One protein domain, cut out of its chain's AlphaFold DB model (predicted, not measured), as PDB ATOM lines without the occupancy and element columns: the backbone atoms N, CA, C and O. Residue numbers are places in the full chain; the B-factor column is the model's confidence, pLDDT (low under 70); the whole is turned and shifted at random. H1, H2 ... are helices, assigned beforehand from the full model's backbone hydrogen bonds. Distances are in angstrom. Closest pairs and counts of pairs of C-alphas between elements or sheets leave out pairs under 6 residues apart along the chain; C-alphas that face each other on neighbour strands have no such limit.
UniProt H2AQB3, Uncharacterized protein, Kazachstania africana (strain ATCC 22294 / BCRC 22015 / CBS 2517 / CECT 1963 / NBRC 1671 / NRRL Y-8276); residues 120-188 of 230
ATOM      1  N   ASP A 120     187.584 172.183 156.140       69.12
ATOM      2  CA  ASP A 120     187.475 170.726 156.191       69.12
ATOM      3  C   ASP A 120     186.013 170.262 156.363       69.12
ATOM      4  O   ASP A 120     185.611 169.266 155.760       69.12
ATOM      5  N   ASP A 121     185.187 171.032 157.078       75.12
ATOM      6  CA  ASP A 121     183.765 170.734 157.316       75.12
ATOM      7  C   ASP A 121     182.903 171.021 156.073       75.12
ATOM      8  O   ASP A 121     181.850 170.417 155.857       75.12
ATOM      9  N   ILE A 122     183.365 171.919 155.200       78.44
ATOM     10  CA  ILE A 122     182.665 172.291 153.960       78.44
ATOM     11  C   ILE A 122     182.576 171.109 152.996       78.44
ATOM     12  O   ILE A 122     181.561 170.941 152.321       78.44
ATOM     13  N   LEU A 123     183.613 170.272 152.935       80.31
ATOM     14  CA  LEU A 123     183.589 169.069 152.104       80.31
ATOM     15  C   LEU A 123     182.541 168.073 152.602       80.31
ATOM     16  O   LEU A 123     181.820 167.500 151.787       80.31
ATOM     17  N   GLU A 124     182.423 167.894 153.919       82.94
ATOM     18  CA  GLU A 124     181.393 167.036 154.507       82.94
ATOM     19  C   GLU A 124     179.989 167.570 154.199       82.94
ATOM     20  O   GLU A 124     179.114 166.797 153.812       82.94
ATOM     21  N   LEU A 125     179.789 168.888 154.273       79.31
ATOM     22  CA  LEU A 125     178.517 169.531 153.938       79.31
ATOM     23  C   LEU A 125     178.145 169.384 152.462       79.31
ATOM     24  O   LEU A 125     177.016 169.003 152.171       79.31
ATOM     25  N   ILE A 126     179.079 169.629 151.540       81.75
ATOM     26  CA  ILE A 126     178.831 169.473 150.097       81.75
ATOM     27  C   ILE A 126     178.460 168.023 149.778       81.75
ATOM     28  O   ILE A 126     177.494 167.778 149.059       81.75
ATOM     29  N   VAL A 127     179.199 167.057 150.333       84.62
ATOM     30  CA  VAL A 127     178.924 165.629 150.125       84.62
ATOM     31  C   VAL A 127     177.582 165.237 150.738       84.62
ATOM     32  O   VAL A 127     176.831 164.473 150.137       84.62
ATOM     33  N   ASN A 128     177.254 165.754 151.921       85.19
ATOM     34  CA  ASN A 128     175.976 165.482 152.562       85.19
ATOM     35  C   ASN A 128     174.804 166.085 151.770       85.19
ATOM     36  O   ASN A 128     173.781 165.425 151.613       85.19
ATOM     37  N   ASP A 129     174.949 167.293 151.229       84.56
ATOM     38  CA  ASP A 129     173.935 167.911 150.373       84.56
ATOM     39  C   ASP A 129     173.774 167.142 149.053       84.56
ATOM     40  O   ASP A 129     172.646 166.898 148.630       84.56
ATOM     41  N   GLU A 130     174.864 166.641 148.460       83.62
ATOM     42  CA  GLU A 130     174.815 165.769 147.276       83.62
ATOM     43  C   GLU A 130     174.102 164.435 147.568       83.62
ATOM     44  O   GLU A 130     173.259 163.995 146.788       83.62
ATOM     45  N   ILE A 131     174.380 163.801 148.715       88.31
ATOM     46  CA  ILE A 131     173.710 162.556 149.137       88.31
ATOM     47  C   ILE A 131     172.206 162.773 149.347       88.31
ATOM     48  O   ILE A 131     171.407 161.879 149.058       88.31
ATOM     49  N   ASN A 132     171.826 163.938 149.870       87.56
ATOM     50  CA  ASN A 132     170.440 164.281 150.170       87.56
ATOM     51  C   ASN A 132     169.710 164.966 148.997       87.56
ATOM     52  O   ASN A 132     168.557 165.358 149.172       87.56
ATOM     53  N   ASP A 133     170.350 165.093 147.828       80.38
ATOM     54  CA  ASP A 133     169.824 165.781 146.638       80.38
ATOM     55  C   ASP A 133     169.369 167.228 146.937       80.38
ATOM     56  O   ASP A 133     168.364 167.735 146.430       80.38
ATOM     57  N   VAL A 134     170.103 167.903 147.828       81.88
ATOM     58  CA  VAL A 134     169.849 169.291 148.218       81.88
ATOM     59  C   VAL A 134     170.511 170.208 147.199       81.88
ATOM     60  O   VAL A 134     171.733 170.331 147.130       81.88
ATOM     61  N   VAL A 135     169.687 170.890 146.406       79.50
ATOM     62  CA  VAL A 135     170.167 171.881 145.440       79.50
ATOM     63  C   VAL A 135     170.424 173.209 146.159       79.50
ATOM     64  O   VAL A 135     169.519 173.713 146.830       79.50
ATOM     65  N   PRO A 136     171.613 173.818 146.010       79.31
ATOM     66  CA  PRO A 136     171.903 175.118 146.602       79.31
ATOM     67  C   PRO A 136     170.997 176.197 145.989       79.31
ATOM     68  O   PRO A 136     170.892 176.328 144.767       79.31
ATOM     69  N   ILE A 137     170.332 176.977 146.844       82.81
ATOM     70  CA  ILE A 137     169.409 178.048 146.447       82.81
ATOM     71  C   ILE A 137     170.072 179.386 146.750       82.81
ATOM     72  O   ILE A 137     170.561 179.605 147.851       82.81
ATOM     73  N   PHE A 138     170.055 180.300 145.781       85.69
ATOM     74  CA  PHE A 138     170.531 181.661 145.994       85.69
ATOM     75  C   PHE A 138     169.619 182.397 146.990       85.69
ATOM     76  O   PHE A 138     168.419 182.540 146.745       85.69
ATOM     77  N   ASP A 139     170.182 182.910 148.086       83.62
ATOM     78  CA  ASP A 139     169.420 183.521 149.192       83.62
ATOM     79  C   ASP A 139     168.467 184.643 148.745       83.62
ATOM     80  O   ASP A 139     167.372 184.806 149.283       83.62
ATOM     81  N   ARG A 140     168.864 185.413 147.723       86.62
ATOM     82  CA  ARG A 140     168.090 186.537 147.168       86.62
ATOM     83  C   ARG A 140     167.387 186.202 145.849       86.62
ATOM     84  O   ARG A 140     167.070 187.095 145.066       86.62
ATOM     85  N   GLU A 141     167.093 184.926 145.592       89.50
ATOM     86  CA  GLU A 141     166.410 184.494 144.359       89.50
ATOM     87  C   GLU A 141     165.017 185.128 144.206       89.50
ATOM     88  O   GLU A 141     164.595 185.455 143.096       89.50
ATOM     89  N   LEU A 142     164.299 185.344 145.314       90.12
ATOM     90  CA  LEU A 142     162.987 185.998 145.285       90.12
ATOM     91  C   LEU A 142     163.100 187.476 144.880       90.12
ATOM     92  O   LEU A 142     162.366 187.932 144.005       90.12
ATOM     93  N   GLU A 143     164.058 188.197 145.464       90.62
ATOM     94  CA  GLU A 143     164.355 189.591 145.118       90.62
ATOM     95  C   GLU A 143     164.765 189.713 143.644       90.62
ATOM     96  O   GLU A 143     164.284 190.598 142.933       90.62
ATOM     97  N   PHE A 144     165.580 188.770 143.160       93.06
ATOM     98  CA  PHE A 144     165.986 188.711 141.760       93.06
ATOM     99  C   PHE A 144     164.782 188.578 140.827       93.06
ATOM    100  O   PHE A 144     164.643 189.379 139.904       93.06
ATOM    101  N   LYS A 145     163.869 187.638 141.098       92.31
ATOM    102  CA  LYS A 145     162.655 187.444 140.286       92.31
ATOM    103  C   LYS A 145     161.747 188.669 140.297       92.31
ATOM    104  O   LYS A 145     161.177 189.032 139.268       92.31
ATOM    105  N   GLU A 146     161.611 189.335 141.439       92.38
ATOM    106  CA  GLU A 146     160.826 190.564 141.521       92.38
ATOM    107  C   GLU A 146     161.425 191.706 140.697       92.38
ATOM    108  O   GLU A 146     160.692 192.417 140.001       92.38
ATOM    109  N   LEU A 147     162.740 191.906 140.788       90.81
ATOM    110  CA  LEU A 147     163.443 192.947 140.045       90.81
ATOM    111  C   LEU A 147     163.499 192.630 138.553       90.81
ATOM    112  O   LEU A 147     163.327 193.537 137.743       90.81
ATOM    113  N   GLU A 148     163.643 191.363 138.172       90.81
ATOM    114  CA  GLU A 148     163.588 190.925 136.777       90.81
ATOM    115  C   GLU A 148     162.251 191.305 136.127       90.81
ATOM    116  O   GLU A 148     162.226 191.865 135.030       90.81
ATOM    117  N   MET A 149     161.133 191.098 136.832       88.94
ATOM    118  CA  MET A 149     159.805 191.487 136.341       88.94
ATOM    119  C   MET A 149     159.604 193.006 136.259       88.94
ATOM    120  O   MET A 149     158.809 193.479 135.444       88.94
ATOM    121  N   LYS A 150     160.285 193.778 137.115       88.88
ATOM    122  CA  LYS A 150     160.164 195.245 137.186       88.88
ATOM    123  C   LYS A 150     161.129 195.972 136.240       88.88
ATOM    124  O   LYS A 150     160.850 197.112 135.870       88.88
ATOM    125  N   THR A 151     162.239 195.342 135.854       87.56
ATOM    126  CA  THR A 151     163.308 195.979 135.072       87.56
ATOM    127  C   THR A 151     162.856 196.243 133.640       87.56
ATOM    128  O   THR A 151     162.421 195.348 132.912       87.56
ATOM    129  N   SER A 152     162.970 197.497 133.205       88.50
ATOM    130  CA  SER A 152     162.613 197.897 131.850       88.50
ATOM    131  C   SER A 152     163.792 197.738 130.893       88.50
ATOM    132  O   SER A 152     164.959 197.853 131.259       88.50
ATOM    133  N   LYS A 153     163.500 197.585 129.597       88.50
ATOM    134  CA  LYS A 153     164.534 197.571 128.543       88.50
ATOM    135  C   LYS A 153     165.361 198.858 128.511       88.50
ATOM    136  O   LYS A 153     166.501 198.836 128.059       88.50
ATOM    137  N   PHE A 154     164.774 199.975 128.941       89.19
ATOM    138  CA  PHE A 154     165.492 201.242 129.039       89.19
ATOM    139  C   PHE A 154     166.581 201.185 130.112       89.19
ATOM    140  O   PHE A 154     167.688 201.649 129.853       89.19
ATOM    141  N   ASP A 155     166.307 200.539 131.245       85.81
ATOM    142  CA  ASP A 155     167.276 200.372 132.329       85.81
ATOM    143  C   ASP A 155     168.475 199.542 131.851       85.81
ATOM    144  O   ASP A 155     169.614 199.901 132.130       85.81
ATOM    145  N   CYS A 156     168.255 198.530 130.999       87.06
ATOM    146  CA  CYS A 156     169.346 197.799 130.341       87.06
ATOM    147  C   CYS A 156     170.225 198.689 129.456       87.06
ATOM    148  O   CYS A 156     171.448 198.560 129.466       87.06
ATOM    149  N   VAL A 157     169.619 199.583 128.671       89.88
ATOM    150  CA  VAL A 157     170.369 200.491 127.788       89.88
ATOM    151  C   VAL A 157     171.148 201.515 128.608       89.88
ATOM    152  O   VAL A 157     172.310 201.782 128.304       89.88
ATOM    153  N   VAL A 158     170.527 202.070 129.650       90.12
ATOM    154  CA  VAL A 158     171.168 203.009 130.577       90.12
ATOM    155  C   VAL A 158     172.341 202.346 131.281       90.12
ATOM    156  O   VAL A 158     173.436 202.901 131.261       90.12
ATOM    157  N   HIS A 159     172.150 201.142 131.815       92.06
ATOM    158  CA  HIS A 159     173.222 200.381 132.436       92.06
ATOM    159  C   HIS A 159     174.364 200.120 131.445       92.06
ATOM    160  O   HIS A 159     175.523 200.365 131.758       92.06
ATOM    161  N   PHE A 160     174.066 199.679 130.221       90.44
ATOM    162  CA  PHE A 160     175.104 199.375 129.232       90.44
ATOM    163  C   PHE A 160     175.895 200.612 128.776       90.44
ATOM    164  O   PHE A 160     177.101 200.529 128.565       90.44
ATOM    165  N   LEU A 161     175.229 201.758 128.602       91.88
ATOM    166  CA  LEU A 161     175.868 202.972 128.081       91.88
ATOM    167  C   LEU A 161     176.515 203.837 129.164       91.88
ATOM    168  O   LEU A 161     177.517 204.493 128.892       91.88
ATOM    169  N   LEU A 162     175.916 203.891 130.353       92.44
ATOM    170  CA  LEU A 162     176.327 204.789 131.434       92.44
ATOM    171  C   LEU A 162     176.927 204.046 132.631       92.44
ATOM    172  O   LEU A 162     177.487 204.699 133.504       92.44
ATOM    173  N   GLY A 163     176.812 202.716 132.693       87.44
ATOM    174  CA  GLY A 163     177.278 201.918 133.831       87.44
ATOM    175  C   GLY A 163     176.492 202.170 135.119       87.44
ATOM    176  O   GLY A 163     176.970 201.831 136.195       87.44
ATOM    177  N   VAL A 164     175.323 202.811 135.033       88.50
ATOM    178  CA  VAL A 164     174.509 203.154 136.202       88.50
ATOM    179  C   VAL A 164     173.425 202.102 136.381       88.50
ATOM    180  O   VAL A 164     172.563 201.950 135.515       88.50
ATOM    181  N   ASP A 165     173.454 201.426 137.527       88.75
ATOM    182  CA  ASP A 165     172.365 200.575 137.993       88.75
ATOM    183  C   ASP A 165     171.479 201.366 138.963       88.75
ATOM    184  O   ASP A 165     171.878 201.687 140.081       88.75
ATOM    185  N   THR A 166     170.283 201.744 138.515       83.25
ATOM    186  CA  THR A 166     169.322 202.493 139.336       83.25
ATOM    187  C   THR A 166     168.406 201.588 140.151       83.25
ATOM    188  O   THR A 166     167.794 202.058 141.108       83.25
ATOM    189  N   THR A 167     168.274 200.317 139.765       85.12
ATOM    190  CA  THR A 167     167.340 199.363 140.375       85.12
ATOM    191  C   THR A 167     168.046 198.319 141.234       85.12
ATOM    192  O   THR A 167     167.374 197.628 141.993       85.12
ATOM    193  N   GLY A 168     169.373 198.201 141.125       88.00
ATOM    194  CA  GLY A 168     170.169 197.155 141.773       88.00
ATOM    195  C   GLY A 168     170.052 195.792 141.081       88.00
ATOM    196  O   GLY A 168     170.606 194.801 141.557       88.00
ATOM    197  N   TYR A 169     169.325 195.711 139.961       92.31
ATOM    198  CA  TYR A 169     169.064 194.453 139.264       92.31
ATOM    199  C   TYR A 169     170.332 193.844 138.662       92.31
ATOM    200  O   TYR A 169     170.512 192.629 138.702       92.31
ATOM    201  N   PHE A 170     171.215 194.662 138.090       91.75
ATOM    202  CA  PHE A 170     172.415 194.166 137.417       91.75
ATOM    203  C   PHE A 170     173.469 193.720 138.422       91.75
ATOM    204  O   PHE A 170     174.131 192.703 138.199       91.75
ATOM    205  N   GLU A 171     173.574 194.419 139.552       90.38
ATOM    206  CA  GLU A 171     174.391 193.966 140.674       90.38
ATOM    207  C   GLU A 171     173.892 192.617 141.209       90.38
ATOM    208  O   GLU A 171     174.670 191.667 141.328       90.38
ATOM    209  N   LEU A 172     172.584 192.490 141.442       90.81
ATOM    210  CA  LEU A 172     171.988 191.248 141.927       90.81
ATOM    211  C   LEU A 172     172.131 190.107 140.908       90.81
ATOM    212  O   LEU A 172     172.432 188.970 141.275       90.81
ATOM    213  N   LYS A 173     172.010 190.411 139.610       90.94
ATOM    214  CA  LYS A 173     172.271 189.465 138.518       90.94
ATOM    215  C   LYS A 173     173.717 188.966 138.533       90.94
ATOM    216  O   LYS A 173     173.946 187.773 138.340       90.94
ATOM    217  N   LYS A 174     174.691 189.853 138.774       90.25
ATOM    218  CA  LYS A 174     176.107 189.477 138.902       90.25
ATOM    219  C   LYS A 174     176.319 188.558 140.105       90.25
ATOM    220  O   LYS A 174     176.969 187.528 139.962       90.25
ATOM    221  N   GLN A 175     175.736 188.890 141.256       89.06
ATOM    222  CA  GLN A 175     175.824 188.063 142.465       89.06
ATOM    223  C   GLN A 175     175.236 186.663 142.239       89.06
ATOM    224  O   GLN A 175     175.869 185.668 142.583       89.06
ATOM    225  N   ARG A 176     174.082 186.575 141.569       89.44
ATOM    226  CA  ARG A 176     173.474 185.299 141.177       89.44
ATOM    227  C   ARG A 176     174.358 184.494 140.219       89.44
ATOM    228  O   ARG A 176     174.484 183.288 140.388       89.44
ATOM    229  N   SER A 177     174.987 185.138 139.231       89.50
ATOM    230  CA  SER A 177     175.926 184.463 138.315       89.50
ATOM    231  C   SER A 177     177.108 183.861 139.072       89.50
ATOM    232  O   SER A 177     177.422 182.690 138.891       89.50
ATOM    233  N   LEU A 178     177.708 184.633 139.984       88.25
ATOM    234  CA  LEU A 178     178.824 184.174 140.813       88.25
ATOM    235  C   LEU A 178     178.430 182.998 141.715       88.25
ATOM    236  O   LEU A 178     179.223 182.077 141.910       88.25
ATOM    237  N   PHE A 179     177.204 183.018 142.244       88.62
ATOM    238  CA  PHE A 179     176.654 181.906 143.012       88.62
ATOM    239  C   PHE A 179     176.513 180.642 142.158       88.62
ATOM    240  O   PHE A 179     176.956 179.580 142.572       88.62
ATOM    241  N   LEU A 180     175.955 180.747 140.949       86.44
ATOM    242  CA  LEU A 180     175.790 179.596 140.052       86.44
ATOM    243  C   LEU A 180     177.130 179.017 139.577       86.44
ATOM    244  O   LEU A 180     177.247 177.807 139.407       86.44
ATOM    245  N   GLU A 181     178.143 179.863 139.385       87.69
ATOM    246  CA  GLU A 181     179.504 179.434 139.039       87.69
ATOM    247  C   GLU A 181     180.210 178.724 140.200       87.69
ATOM    248  O   GLU A 181     181.045 177.847 139.978       87.69
ATOM    249  N   SER A 182     179.892 179.105 141.439       84.12
ATOM    250  CA  SER A 182     180.553 178.579 142.634       84.12
ATOM    251  C   SER A 182     179.603 178.459 143.834       84.12
ATOM    252  O   SER A 182     179.748 179.197 144.813       84.12
ATOM    253  N   PRO A 183     178.652 177.502 143.813       80.69
ATOM    254  CA  PRO A 183     177.609 177.406 144.840       80.69
ATOM    255  C   PRO A 183     178.161 177.148 146.242       80.69
ATOM    256  O   PRO A 183     177.598 177.600 147.233       80.69
ATOM    257  N   TRP A 184     179.321 176.490 146.340       77.50
ATOM    258  CA  TRP A 184     179.999 176.216 147.609       77.50
ATOM    259  C   TRP A 184     180.474 177.474 148.346       77.50
ATOM    260  O   TRP A 184     180.755 177.410 149.544       77.50
ATOM    261  N   ARG A 185     180.546 178.636 147.679       75.69
ATOM    262  CA  ARG A 185     180.904 179.897 148.345       75.69
ATOM    263  C   ARG A 185     179.939 180.265 149.470       75.69
ATOM    264  O   ARG A 185     180.383 180.873 150.438       75.69
ATOM    265  N   GLN A 186     178.684 179.820 149.407       74.12
ATOM    266  CA  GLN A 186     177.690 180.058 150.459       74.12
ATOM    267  C   GLN A 186     178.066 179.454 151.824       74.12
ATOM    268  O   GLN A 186     177.567 179.899 152.857       74.12
ATOM    269  N   TYR A 187     178.926 178.429 151.844       71.44
ATOM    270  CA  TYR A 187     179.400 177.803 153.083       71.44
ATOM    271  C   TYR A 187     180.624 178.517 153.669       71.44
ATOM    272  O   TYR A 187     180.930 178.327 154.839       71.44
ATOM    273  N   ILE A 188     181.313 179.336 152.867       73.19
ATOM    274  CA  ILE A 188     182.543 180.046 153.249       73.19
ATOM    275  C   ILE A 188     182.242 181.509 153.595       73.19
ATOM    276  O   ILE A 188     182.968 182.120 154.381       73.19
TER     277      ILE A 188
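AT A GLANCE: This is residues 120 to 188 of the 230 residues of an uncharacterized protein of Kazachstania africana (strain ATCC 22294 / BCRC 22015 / CBS 2517 / CECT 1963 / NBRC 1671 / NRRL Y-8276) (UniProt H2AQB3). The model is a long, loose, narrow loop of chain, with H1 crossing one end and H3 crossing the other. H2 and, folding back beside it the opposite way, H4 run between these ends, and the little H5 follows H4 back toward H1. The far part of H1 and the beginning of the next link, residues 127 to 133, stand free. The printed part has 69 residues with five named helices, in the order H1, H2, H3, H4, H5, and no named strand, an all-helix class. The whole is loose, with a radius of gyration of the C-alphas of 15.7 A, and its outline is a rod spanning 45 by 20 by 12 A.

IN THESE COORDINATES: H1 is residues 120 to 131, 17.5 A from first to last C-alpha, and begins at C-alpha 120 at (187.475, 170.726, 156.191). H2 is residues 141 to 150, 14.4 A long. H3 is residues 153 to 162, 14.1 A long, and ends at C-alpha 162 at (176.327, 204.789, 131.434). H4, the longest helix, is residues 169 to 181, 18.3 A long. H5 is residues 185 to 188, 5.2 A long, and ends at C-alpha 188 at (182.543, 180.046, 153.249).

HOW THE PARTS SIT: H1 and H5 are close but not clearly touching, the closest C-alphas being those of Ile 122 and Tyr 187, 6.5 A apart. H1 is apart from H2, H3 and H4. H2 and H4 touch, with the C-alphas of Leu 147 and Tyr 169 the closest at 5.9 A. They run opposite ways at a steep tilt of 39 degrees. H3 and H4 are near each other, with 6 pairs of C-alphas within 10 A and the closest pair at 8.0 A. H4 and H5 are close but not clearly touching, the closest C-alphas being those of Phe 179 and Arg 185, 7.1 A apart. H2 is apart from H3 and from H5, and H3 is apart from H5. Every O i to N i+4 pair is within hydrogen-bond range in H2, H3 and H4, while H1 has 7 of 8; H5 is too short for such a pair.

THE WHOLE: The two C-alphas farthest apart are those of Asp 120 and Phe 154, 46.4 A, while the first and last printed C-alphas are 10.9 A apart. The printed part has no cut. The links H2 to H3 and H4 to H5 are tight, those from H1 to H2 and H3 to H4 are short, and no link is long. The mean pLDDT of the printed part is 85.9, and residue 120 alone is under 70.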